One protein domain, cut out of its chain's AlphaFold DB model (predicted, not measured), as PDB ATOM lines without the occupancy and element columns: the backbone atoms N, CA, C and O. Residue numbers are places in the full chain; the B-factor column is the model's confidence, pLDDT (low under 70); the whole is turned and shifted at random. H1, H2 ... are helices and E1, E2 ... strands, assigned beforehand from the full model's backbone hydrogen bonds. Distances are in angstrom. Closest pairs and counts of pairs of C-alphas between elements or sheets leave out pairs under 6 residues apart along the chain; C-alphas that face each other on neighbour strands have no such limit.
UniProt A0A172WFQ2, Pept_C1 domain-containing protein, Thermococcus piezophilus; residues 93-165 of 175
ATOM      1  N   THR A  93      13.010  39.034 -19.631       94.19
ATOM      2  CA  THR A  93      11.906  39.472 -20.494       94.19
ATOM      3  C   THR A  93      12.350  40.612 -21.407       94.19
ATOM      4  O   THR A  93      12.109  40.559 -22.612       94.19
ATOM      5  N   GLN A  94      13.033  41.622 -20.864       93.56
ATOM      6  CA  GLN A  94      13.531  42.751 -21.658       93.56
ATOM      7  C   GLN A  94      14.678  42.344 -22.587       93.56
ATOM      8  O   GLN A  94      14.732  42.797 -23.726       93.56
ATOM      9  N   PHE A  95      15.540  41.420 -22.160       93.25
ATOM     10  CA  PHE A  95      16.562  40.838 -23.024       93.25
ATOM     11  C   PHE A  95      15.944  40.059 -24.197       93.25
ATOM     12  O   PHE A  95      16.362  40.201 -25.344       93.25
ATOM     13  N   THR A  96      14.877  39.293 -23.946       95.44
ATOM     14  CA  THR A  96      14.112  38.635 -25.019       95.44
ATOM     15  C   THR A  96      13.490  39.660 -25.969       95.44
ATOM     16  O   THR A  96      13.482  39.459 -27.182       95.44
ATOM     17  N   TYR A  97      13.012  40.787 -25.438       94.62
ATOM     18  CA  TYR A  97      12.487  41.878 -26.251       94.62
ATOM     19  C   TYR A  97      13.565  42.529 -27.131       94.62
ATOM     20  O   TYR A  97      13.316  42.727 -28.320       94.62
ATOM     21  N   LEU A  98      14.779  42.762 -26.610       94.62
ATOM     22  CA  LEU A  98      15.933  43.205 -27.408       94.62
ATOM     23  C   LEU A  98      16.178  42.261 -28.590       94.62
ATOM     24  O   LEU A  98      16.284  42.712 -29.726       94.62
ATOM     25  N   LYS A  99      16.224  40.950 -28.342       96.06
ATOM     26  CA  LYS A  99      16.420  39.954 -29.406       96.06
ATOM     27  C   LYS A  99      15.323  40.029 -30.466       96.06
ATOM     28  O   LYS A  99      15.618  39.971 -31.655       96.06
ATOM     29  N   GLY A 100      14.073  40.224 -30.044       96.19
ATOM     30  CA  GLY A 100      12.963  40.491 -30.955       96.19
ATOM     31  C   GLY A 100      13.212  41.724 -31.827       96.19
ATOM     32  O   GLY A 100      13.114  41.630 -33.045       96.19
ATOM     33  N   LEU A 101      13.590  42.857 -31.227       93.81
ATOM     34  CA  LEU A 101      13.910  44.092 -31.955       93.81
ATOM     35  C   LEU A 101      15.023  43.878 -32.991       93.81
ATOM     36  O   LEU A 101      14.849  44.259 -34.148       93.81
ATOM     37  N   LEU A 102      16.113  43.212 -32.599       96.38
ATOM     38  CA  LEU A 102      17.227  42.877 -33.493       96.38
ATOM     39  C   LEU A 102      16.764  42.003 -34.670       96.38
ATOM     40  O   LEU A 102      17.094  42.282 -35.820       96.38
ATOM     41  N   ALA A 103      15.927  40.994 -34.411       96.12
ATOM     42  CA  ALA A 103      15.360  40.135 -35.453       96.12
ATOM     43  C   ALA A 103      14.406  40.881 -36.410       96.12
ATOM     44  O   ALA A 103      14.288  40.504 -37.575       96.12
ATOM     45  N   TYR A 104      13.750  41.949 -35.945       95.06
ATOM     46  CA  TYR A 104      12.938  42.847 -36.777       95.06
ATOM     47  C   TYR A 104      13.764  43.908 -37.530       95.06
ATOM     48  O   TYR A 104      13.188  44.725 -38.249       95.06
ATOM     49  N   GLY A 105      15.094  43.893 -37.403       93.88
ATOM     50  CA  GLY A 105      15.997  44.816 -38.095       93.88
ATOM     51  C   GLY A 105      16.216  46.151 -37.378       93.88
ATOM     52  O   GLY A 105      16.778  47.071 -37.971       93.88
ATOM     53  N   TYR A 106      15.785  46.275 -36.121       92.56
ATOM     54  CA  TYR A 106      16.189  47.390 -35.266       92.56
ATOM     55  C   TYR A 106      17.582  47.139 -34.688       92.56
ATOM     56  O   TYR A 106      18.050  46.008 -34.623       92.56
ATOM     57  N   VAL A 107      18.231  48.203 -34.225       93.31
ATOM     58  CA  VAL A 107      19.512  48.147 -33.511       93.31
ATOM     59  C   VAL A 107      19.364  48.829 -32.156       93.31
ATOM     60  O   VAL A 107      18.457  49.642 -31.962       93.31
ATOM     61  N   ALA A 108      20.255  48.518 -31.220       91.88
ATOM     62  CA  ALA A 108      20.307  49.163 -29.911       91.88
ATOM     63  C   ALA A 108      21.731  49.635 -29.631       91.88
ATOM     64  O   ALA A 108      22.677  48.999 -30.073       91.88
ATOM     65  N   TYR A 109      21.913  50.720 -28.887       90.69
ATOM     66  CA  TYR A 109      23.238  51.095 -28.393       90.69
ATOM     67  C   TYR A 109      23.377  50.697 -26.922       90.69
ATOM     68  O   TYR A 109      22.388  50.610 -26.194       90.69
ATOM     69  N   THR A 110      24.609  50.472 -26.477       92.69
ATOM     70  CA  THR A 110      24.922  50.199 -25.071       92.69
ATOM     71  C   THR A 110      26.266  50.802 -24.689       92.69
ATOM     72  O   THR A 110      27.138  50.998 -25.535       92.69
ATOM     73  N   GLY A 111      26.436  51.067 -23.395       92.88
ATOM     74  CA  GLY A 111      27.742  51.327 -22.807       92.88
ATOM     75  C   GLY A 111      28.415  50.019 -22.399       92.88
ATOM     76  O   GLY A 111      27.745  49.109 -21.907       92.88
ATOM     77  N   ILE A 112      29.727  49.935 -22.579       94.25
ATOM     78  CA  ILE A 112      30.577  48.847 -22.094       94.25
ATOM     79  C   ILE A 112      31.767  49.418 -21.325       94.25
ATOM     80  O   ILE A 112      32.230  50.524 -21.601       94.25
ATOM     81  N   ASN A 113      32.286  48.636 -20.381       94.56
ATOM     82  CA  ASN A 113      33.628  48.862 -19.854       94.56
ATOM     83  C   ASN A 113      34.632  48.284 -20.848       94.56
ATOM     84  O   ASN A 113      34.439  47.162 -21.320       94.56
ATOM     85  N   VAL A 114      35.688  49.030 -21.134       94.94
ATOM     86  CA  VAL A 114      36.793  48.632 -22.005       94.94
ATOM     87  C   VAL A 114      37.982  48.230 -21.141       94.94
ATOM     88  O   VAL A 114      38.378  48.966 -20.235       94.94
ATOM     89  N   TYR A 115      38.538  47.061 -21.436       94.69
ATOM     90  CA  TYR A 115      39.792  46.553 -20.885       94.69
ATOM     91  C   TYR A 115      40.803  46.302 -22.022       94.69
ATOM     92  O   TYR A 115      40.419  46.324 -23.196       94.69
ATOM     93  N   ASP A 116      42.077  46.053 -21.697       92.56
ATOM     94  CA  ASP A 116      43.165  45.840 -22.678       92.56
ATOM     95  C   ASP A 116      42.801  44.865 -23.813       92.56
ATOM     96  O   ASP A 116      43.122  45.092 -24.982       92.56
ATOM     97  N   GLU A 117      42.104  43.772 -23.502       90.75
ATOM     98  CA  GLU A 117      41.734  42.749 -24.480       90.75
ATOM     99  C   GLU A 117      40.749  43.248 -25.548       90.75
ATOM    100  O   GLU A 117      40.696  42.684 -26.640       90.75
ATOM    101  N   PHE A 118      40.019  44.333 -25.282       93.38
ATOM    102  CA  PHE A 118      39.172  44.978 -26.282       93.38
ATOM    103  C   PHE A 118      40.010  45.720 -27.335       93.38
ATOM    104  O   PHE A 118      39.624  45.789 -28.498       93.38
ATOM    105  N   TYR A 119      41.200  46.223 -26.989       89.56
ATOM    106  CA  TYR A 119      42.144  46.736 -27.992       89.56
ATOM    107  C   TYR A 119      42.741  45.592 -28.819       89.56
ATOM    108  O   TYR A 119      42.881  45.705 -30.034       89.56
ATOM    109  N   GLY A 120      43.051  44.470 -28.165       83.12
ATOM    110  CA  GLY A 120      43.572  43.249 -28.780       83.12
ATOM    111  C   GLY A 120      42.504  42.293 -29.324       83.12
ATOM    112  O   GLY A 120      42.759  41.091 -29.341       83.12
ATOM    113  N   PHE A 121      41.332  42.776 -29.749       83.81
ATOM    114  CA  PHE A 121      40.124  41.965 -29.987       83.81
ATOM    115  C   PHE A 121      40.312  40.775 -30.951       83.81
ATOM    116  O   PHE A 121      39.791  39.683 -30.733       83.81
ATOM    117  N   ASN A 122      41.152  40.923 -31.976       83.69
ATOM    118  CA  ASN A 122      41.454  39.837 -32.916       83.69
ATOM    119  C   ASN A 122      42.151  38.652 -32.221       83.69
ATOM    120  O   ASN A 122      41.960  37.499 -32.608       83.69
ATOM    121  N   SER A 123      42.942  38.912 -31.172       79.81
ATOM    122  CA  SER A 123      43.627  37.862 -30.405       79.81
ATOM    123  C   SER A 123      42.671  37.012 -29.563       79.81
ATOM    124  O   SER A 123      43.007  35.879 -29.218       79.81
ATOM    125  N   THR A 124      41.462  37.510 -29.293       79.75
ATOM    126  CA  THR A 124      40.400  36.785 -28.585       79.75
ATOM    127  C   THR A 124      39.394  36.147 -29.543       79.75
ATOM    128  O   THR A 124      38.290  35.795 -29.136       79.75
ATOM    129  N   HIS A 125      39.767  35.971 -30.818       85.44
ATOM    130  CA  HIS A 125      38.879  35.483 -31.879       85.44
ATOM    131  C   HIS A 125      37.594  36.316 -31.993       85.44
ATOM    132  O   HIS A 125      36.521  35.767 -32.239       85.44
ATOM    133  N   ASN A 126      37.704  37.635 -31.797       88.69
ATOM    134  CA  ASN A 126      36.587  38.578 -31.852       88.69
ATOM    135  C   ASN A 126      35.476  38.276 -30.827       88.69
ATOM    136  O   ASN A 126      34.298  38.532 -31.073       88.69
ATOM    137  N   VAL A 127      35.844  37.732 -29.662       91.88
ATOM    138  CA  VAL A 127      34.936  37.549 -28.522       91.88
ATOM    139  C   VAL A 127      35.427  38.385 -27.349       91.88
ATOM    140  O   VAL A 127      36.571  38.261 -26.911       91.88
ATOM    141  N   TYR A 128      34.548  39.240 -26.828       93.50
ATOM    142  CA  TYR A 128      34.804  40.043 -25.637       93.50
ATOM    143  C   TYR A 128      33.933  39.507 -24.512       93.50
ATOM    144  O   TYR A 128      32.708  39.526 -24.617       93.50
ATOM    145  N   ALA A 129      34.577  38.997 -23.467       92.12
ATOM    146  CA  ALA A 129      33.926  38.390 -22.318       92.12
ATOM    147  C   ALA A 129      34.554  38.914 -21.025       92.12
ATOM    148  O   ALA A 129      35.732  39.273 -21.004       92.12
ATOM    149  N   LEU A 130      33.781  38.952 -19.941       87.19
ATOM    150  CA  LEU A 130      34.232  39.464 -18.643       87.19
ATOM    151  C   LEU A 130      34.706  38.356 -17.693       87.19
ATOM    152  O   LEU A 130      35.498  38.615 -16.785       87.19
ATOM    153  N   ASN A 131      34.252  37.124 -17.903       89.31
ATOM    154  CA  ASN A 131      34.632  35.919 -17.174       89.31
ATOM    155  C   ASN A 131      35.860  35.249 -17.811       89.31
ATOM    156  O   ASN A 131      35.879  34.057 -18.118       89.31
ATOM    157  N   GLN A 132      36.903  36.043 -18.027       83.50
ATOM    158  CA  GLN A 132      38.216  35.599 -18.479       83.50
ATOM    159  C   GLN A 132      39.304  36.442 -17.811       83.50
ATOM    160  O   GLN A 132      39.021  37.420 -17.114       83.50
ATOM    161  N   THR A 133      40.569  36.061 -17.990       85.38
ATOM    162  CA  THR A 133      41.672  36.935 -17.587       85.38
ATOM    163  C   THR A 133      41.602  38.218 -18.407       85.38
ATOM    164  O   THR A 133      41.663  38.168 -19.630       85.38
ATOM    165  N   ARG A 134      41.474  39.346 -17.710       86.75
ATOM    166  CA  ARG A 134      41.371  40.682 -18.293       86.75
ATOM    167  C   ARG A 134      42.564  41.534 -17.905       86.75
ATOM    168  O   ARG A 134      43.142  41.330 -16.831       86.75
ATOM    169  N   GLY A 135      42.907  42.465 -18.781       90.25
ATOM    170  CA  GLY A 135      43.939  43.452 -18.508       90.25
ATOM    171  C   GLY A 135      43.435  44.611 -17.654       90.25
ATOM    172  O   GLY A 135      42.496  44.484 -16.859       90.25
ATOM    173  N   ASN A 136      44.095  45.753 -17.805       95.19
ATOM    174  CA  ASN A 136      43.735  46.985 -17.120       95.19
ATOM    175  C   ASN A 136      42.405  47.541 -17.629       95.19
ATOM    176  O   ASN A 136      41.980  47.263 -18.746       95.19
ATOM    177  N   TYR A 137      41.729  48.303 -16.766       94.81
ATOM    178  CA  TYR A 137      40.534  49.055 -17.135       94.81
ATOM    179  C   TYR A 137      40.933  50.357 -17.826       94.81
ATOM    180  O   TYR A 137      41.640  51.170 -17.233       94.81
ATOM    181  N   GLU A 138      40.408  50.567 -19.029       95.31
ATOM    182  CA  GLU A 138      40.804  51.654 -19.929       95.31
ATOM    183  C   GLU A 138      39.705  52.717 -20.098       95.31
ATOM    184  O   GLU A 138      39.959  53.808 -20.605       95.31
ATOM    185  N   GLY A 139      38.480  52.443 -19.636       94.81
ATOM    186  CA  GLY A 139      37.394  53.422 -19.614       94.81
ATOM    187  C   GLY A 139      36.030  52.857 -19.995       94.81
ATOM    188  O   GLY A 139      35.838  51.648 -20.120       94.81
ATOM    189  N   GLY A 140      35.069  53.763 -20.172       94.75
ATOM    190  CA  GLY A 140      33.746  53.451 -20.705       94.75
ATOM    191  C   GLY A 140      33.667  53.789 -22.191       94.75
ATOM    192  O   GLY A 140      34.207  54.806 -22.620       94.75
ATOM    193  N   HIS A 141      32.968  52.961 -22.964       95.81
ATOM    194  CA  HIS A 141      32.790  53.147 -24.405       95.81
ATOM    195  C   HIS A 141      31.360  52.831 -24.833       95.81
ATOM    196  O   HIS A 141      30.689  52.013 -24.206       95.81
ATOM    197  N   ALA A 142      30.888  53.481 -25.893       94.75
ATOM    198  CA  ALA A 142      29.568  53.243 -26.464       94.75
ATOM    199  C   ALA A 142      29.694  52.435 -27.757       94.75
ATOM    200  O   ALA A 142      30.470  52.785 -28.642       94.75
ATOM    201  N   VAL A 143      28.896  51.377 -27.880       96.06
ATOM    202  CA  VAL A 143      28.866  50.482 -29.047       96.06
ATOM    203  C   VAL A 143      27.427  50.223 -29.479       96.06
ATOM    204  O   VAL A 143      26.486  50.434 -28.709       96.06
ATOM    205  N   THR A 144      27.244  49.755 -30.713       96.19
ATOM    206  CA  THR A 144      25.916  49.406 -31.237       96.19
ATOM    207  C   THR A 144      25.755  47.896 -31.305       96.19
ATOM    208  O   THR A 144      26.545  47.220 -31.943       96.19
ATOM    209  N   ILE A 145      24.712  47.361 -30.685       97.19
ATOM    210  CA  ILE A 145      24.266  45.980 -30.834       97.19
ATOM    211  C   ILE A 145      23.442  45.883 -32.120       97.19
ATOM    212  O   ILE A 145      22.402  46.534 -32.258       97.19
ATOM    213  N   VAL A 146      23.907  45.050 -33.046       97.19
ATOM    214  CA  VAL A 146      23.304  44.874 -34.379       97.19
ATOM    215  C   VAL A 146      22.799  43.454 -34.628       97.19
ATOM    216  O   VAL A 146      22.157  43.192 -35.640       97.19
ATOM    217  N   GLY A 147      23.048  42.533 -33.701       97.44
ATOM    218  CA  GLY A 147      22.590  41.156 -33.804       97.44
ATOM    219  C   GLY A 147      22.926  40.338 -32.566       97.44
ATOM    220  O   GLY A 147      23.447  40.853 -31.576       97.44
ATOM    221  N   TYR A 148      22.614  39.051 -32.631       96.94
ATOM    222  CA  TYR A 148      22.951  38.076 -31.603       96.94
ATOM    223  C   TYR A 148      23.093  36.688 -32.228       96.94
ATOM    224  O   TYR A 148      22.492  36.404 -33.265       96.94
ATOM    225  N   ASP A 149      23.839  35.817 -31.558       96.31
ATOM    226  CA  ASP A 149      23.926  34.398 -31.883       96.31
ATOM    227  C   ASP A 149      23.918  33.588 -30.584       96.31
ATOM    228  O   ASP A 149      24.850  33.653 -29.784       96.31
ATOM    229  N   ASP A 150      22.851  32.819 -30.370       96.62
ATOM    230  CA  ASP A 150      22.685  31.984 -29.175       96.62
ATOM    231  C   ASP A 150      23.566  30.726 -29.195       96.62
ATOM    232  O   ASP A 150      23.631  30.012 -28.198       96.62
ATOM    233  N   THR A 151      24.218  30.416 -30.317       96.56
ATOM    234  CA  THR A 151      24.975  29.171 -30.515       96.56
ATOM    235  C   THR A 151      26.461  29.310 -30.198       96.56
ATOM    236  O   THR A 151      27.129  28.306 -29.934       96.56
ATOM    237  N   ILE A 152      26.974  30.540 -30.116       94.12
ATOM    238  CA  ILE A 152      28.379  30.816 -29.803       94.12
ATOM    239  C   ILE A 152      28.667  30.501 -28.336       94.12
ATOM    240  O   ILE A 152      27.998  31.001 -27.437       94.12
ATOM    241  N   GLN A 153      29.675  29.672 -28.081       94.06
ATOM    242  CA  GLN A 153      30.200  29.442 -26.737       94.06
ATOM    243  C   GLN A 153      31.247  30.504 -26.410       94.06
ATOM    244  O   GLN A 153      32.218  30.662 -27.147       94.06
ATOM    245  N   THR A 154      31.056  31.216 -25.303       93.38
ATOM    246  CA  THR A 154      31.967  32.260 -24.818       93.38
ATOM    247  C   THR A 154      32.453  31.928 -23.402       93.38
ATOM    248  O   THR A 154      31.835  31.107 -22.717       93.38
ATOM    249  N   PRO A 155      33.520  32.580 -22.908       92.75
ATOM    250  CA  PRO A 155      33.910  32.478 -21.500       92.75
ATOM    251  C   PRO A 155      32.808  32.902 -20.506       92.75
ATOM    252  O   PRO A 155      32.769  32.396 -19.382       92.75
ATOM    253  N   ASP A 156      31.887  33.781 -20.919       92.06
ATOM    254  CA  ASP A 156      30.732  34.220 -20.118       92.06
ATOM    255  C   ASP A 156      29.552  33.232 -20.158       92.06
ATOM    256  O   ASP A 156      28.626  33.332 -19.353       92.06
ATOM    257  N   GLY A 157      29.588  32.253 -21.065       93.44
ATOM    258  CA  GLY A 157      28.541  31.256 -21.257       93.44
ATOM    259  C   GLY A 157      28.070  31.148 -22.706       93.44
ATOM    260  O   GLY A 157      28.718  31.603 -23.648       93.44
ATOM    261  N   GLN A 158      26.923  30.493 -22.886       95.38
ATOM    262  CA  GLN A 158      26.313  30.282 -24.195       95.38
ATOM    263  C   GLN A 158      25.603  31.557 -24.679       95.38
ATOM    264  O   GLN A 158      24.694  32.054 -24.018       95.38
ATOM    265  N   GLY A 159      25.973  32.003 -25.873       95.31
ATOM    266  CA  GLY A 159      25.389  33.125 -26.595       95.31
ATOM    267  C   GLY A 159      26.321  34.335 -26.654       95.31
ATOM    268  O   GLY A 159      27.120  34.563 -25.748       95.31
ATOM    269  N   ALA A 160      26.204  35.126 -27.719       95.69
ATOM    270  CA  ALA A 160      26.929  36.381 -27.891       95.69
ATOM    271  C   ALA A 160      26.052  37.448 -28.566       95.69
ATOM    272  O   ALA A 160      25.163  37.135 -29.362       95.69
ATOM    273  N   LEU A 161      26.321  38.718 -28.260       96.38
ATOM    274  CA  LEU A 161      25.787  39.865 -28.995       96.38
ATOM    275  C   LEU A 161      26.789  40.284 -30.073       96.38
ATOM    276  O   LEU A 161      27.989  40.328 -29.813       96.38
ATOM    277  N   LEU A 162      26.291  40.630 -31.260       96.19
ATOM    278  CA  LEU A 162      27.103  41.209 -32.326       96.19
ATOM    279  C   LEU A 162      27.151  42.725 -32.152       96.19
ATOM    280  O   LEU A 162      26.105  43.384 -32.120       96.19
ATOM    281  N   LEU A 163      28.364  43.261 -32.046       95.75
ATOM    282  CA  LEU A 163      28.624  44.677 -31.831       95.75
ATOM    283  C   LEU A 163      29.220  45.303 -33.092       95.75
ATOM    284  O   LEU A 163      30.065  44.696 -33.737       95.75
ATOM    285  N   LEU A 164      28.796  46.526 -33.397       95.81
ATOM    286  CA  LEU A 164      29.436  47.431 -34.341       95.81
ATOM    287  C   LEU A 164      30.177  48.503 -33.540       95.81
ATOM    288  O   LEU A 164      29.584  49.159 -32.668       95.81
ATOM    289  N   ASN A 165      31.464  48.664 -33.834       95.62
ATOM    290  CA  ASN A 165      32.362  49.589 -33.159       95.62
ATOM    291  C   ASN A 165      32.669  50.818 -34.039       95.62
ATOM    292  O   ASN A 165      32.322  50.898 -35.214       95.62
TER     293      ASN A 165
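This is residues 93 to 165 of the 175 residues of the protein "Pept_C1 domain-containing protein" of Thermococcus piezophilus (UniProt A0A172WFQ2). A strongly twisted sheet of three strands is built along one long strand, E2, with E1 beside its first part and E3 beside its later part. H1 packs over E2 near one end of the longest axis, and the short helices H2 and H3 sit toward the other end, where a long loop leads back to E2. The printed part has 73 residues with three named helices and three named strands, in the order H1, E1, H2, H3, E2, E3; the sheet's order is E1, E2, E3, antiparallel throughout, and the class is mixed. It is compact, with a radius of gyration of the C-alphas of 12.7 A, and only just elongated, spanning 36 by 24 by 21 A.

E2, residues 137 to 154, measures 20.4 A and bends by 151 degrees at residue 151. E1, residues 108 to 115, measures 21.6 A. E3, residues 157 to 164, measures 20.8 A and ends at C-alpha 164 (29.436, 47.431, -34.341). H1, residues 93 to 103, measures 15.4 A and begins at C-alpha 93 (11.906, 39.472, -20.494). H2 is residues 116 to 119, 5.5 A, and H3 residues 121 to 124, 5.4 A.

E1 and E2 are antiparallel at 116 degrees, with N 112 and O 141 at 2.8 A. E2 and E3 form a hairpin, antiparallel at 121 degrees, with N 159 and O 152 at 2.7 A. H1 is on the sheet at a height of 9.5 A, over E2 and slantwise to it at 57 degrees on the local plane; the closest C-alphas are those of Leu 102 and Gly 147, 5.6 A. H2 only grazes the sheet. H3 is not on it, and is close to H2 but not clearly touching, the closest C-alphas, of Glu 117 and Thr 124, being 7.4 A apart. H1 and H3 are apart. In H1 every O i to N i+4 pair is within hydrogen-bond range; H2 and H3 are too short for one.

The C-alphas farthest apart, of Tyr 104 and Asn 136, are 36.8 A apart. The printed part has no cut. The link from H3 to E2, 12 residues, is long. Mean pLDDT of the printed part is 92.8, and no printed residue is under 70.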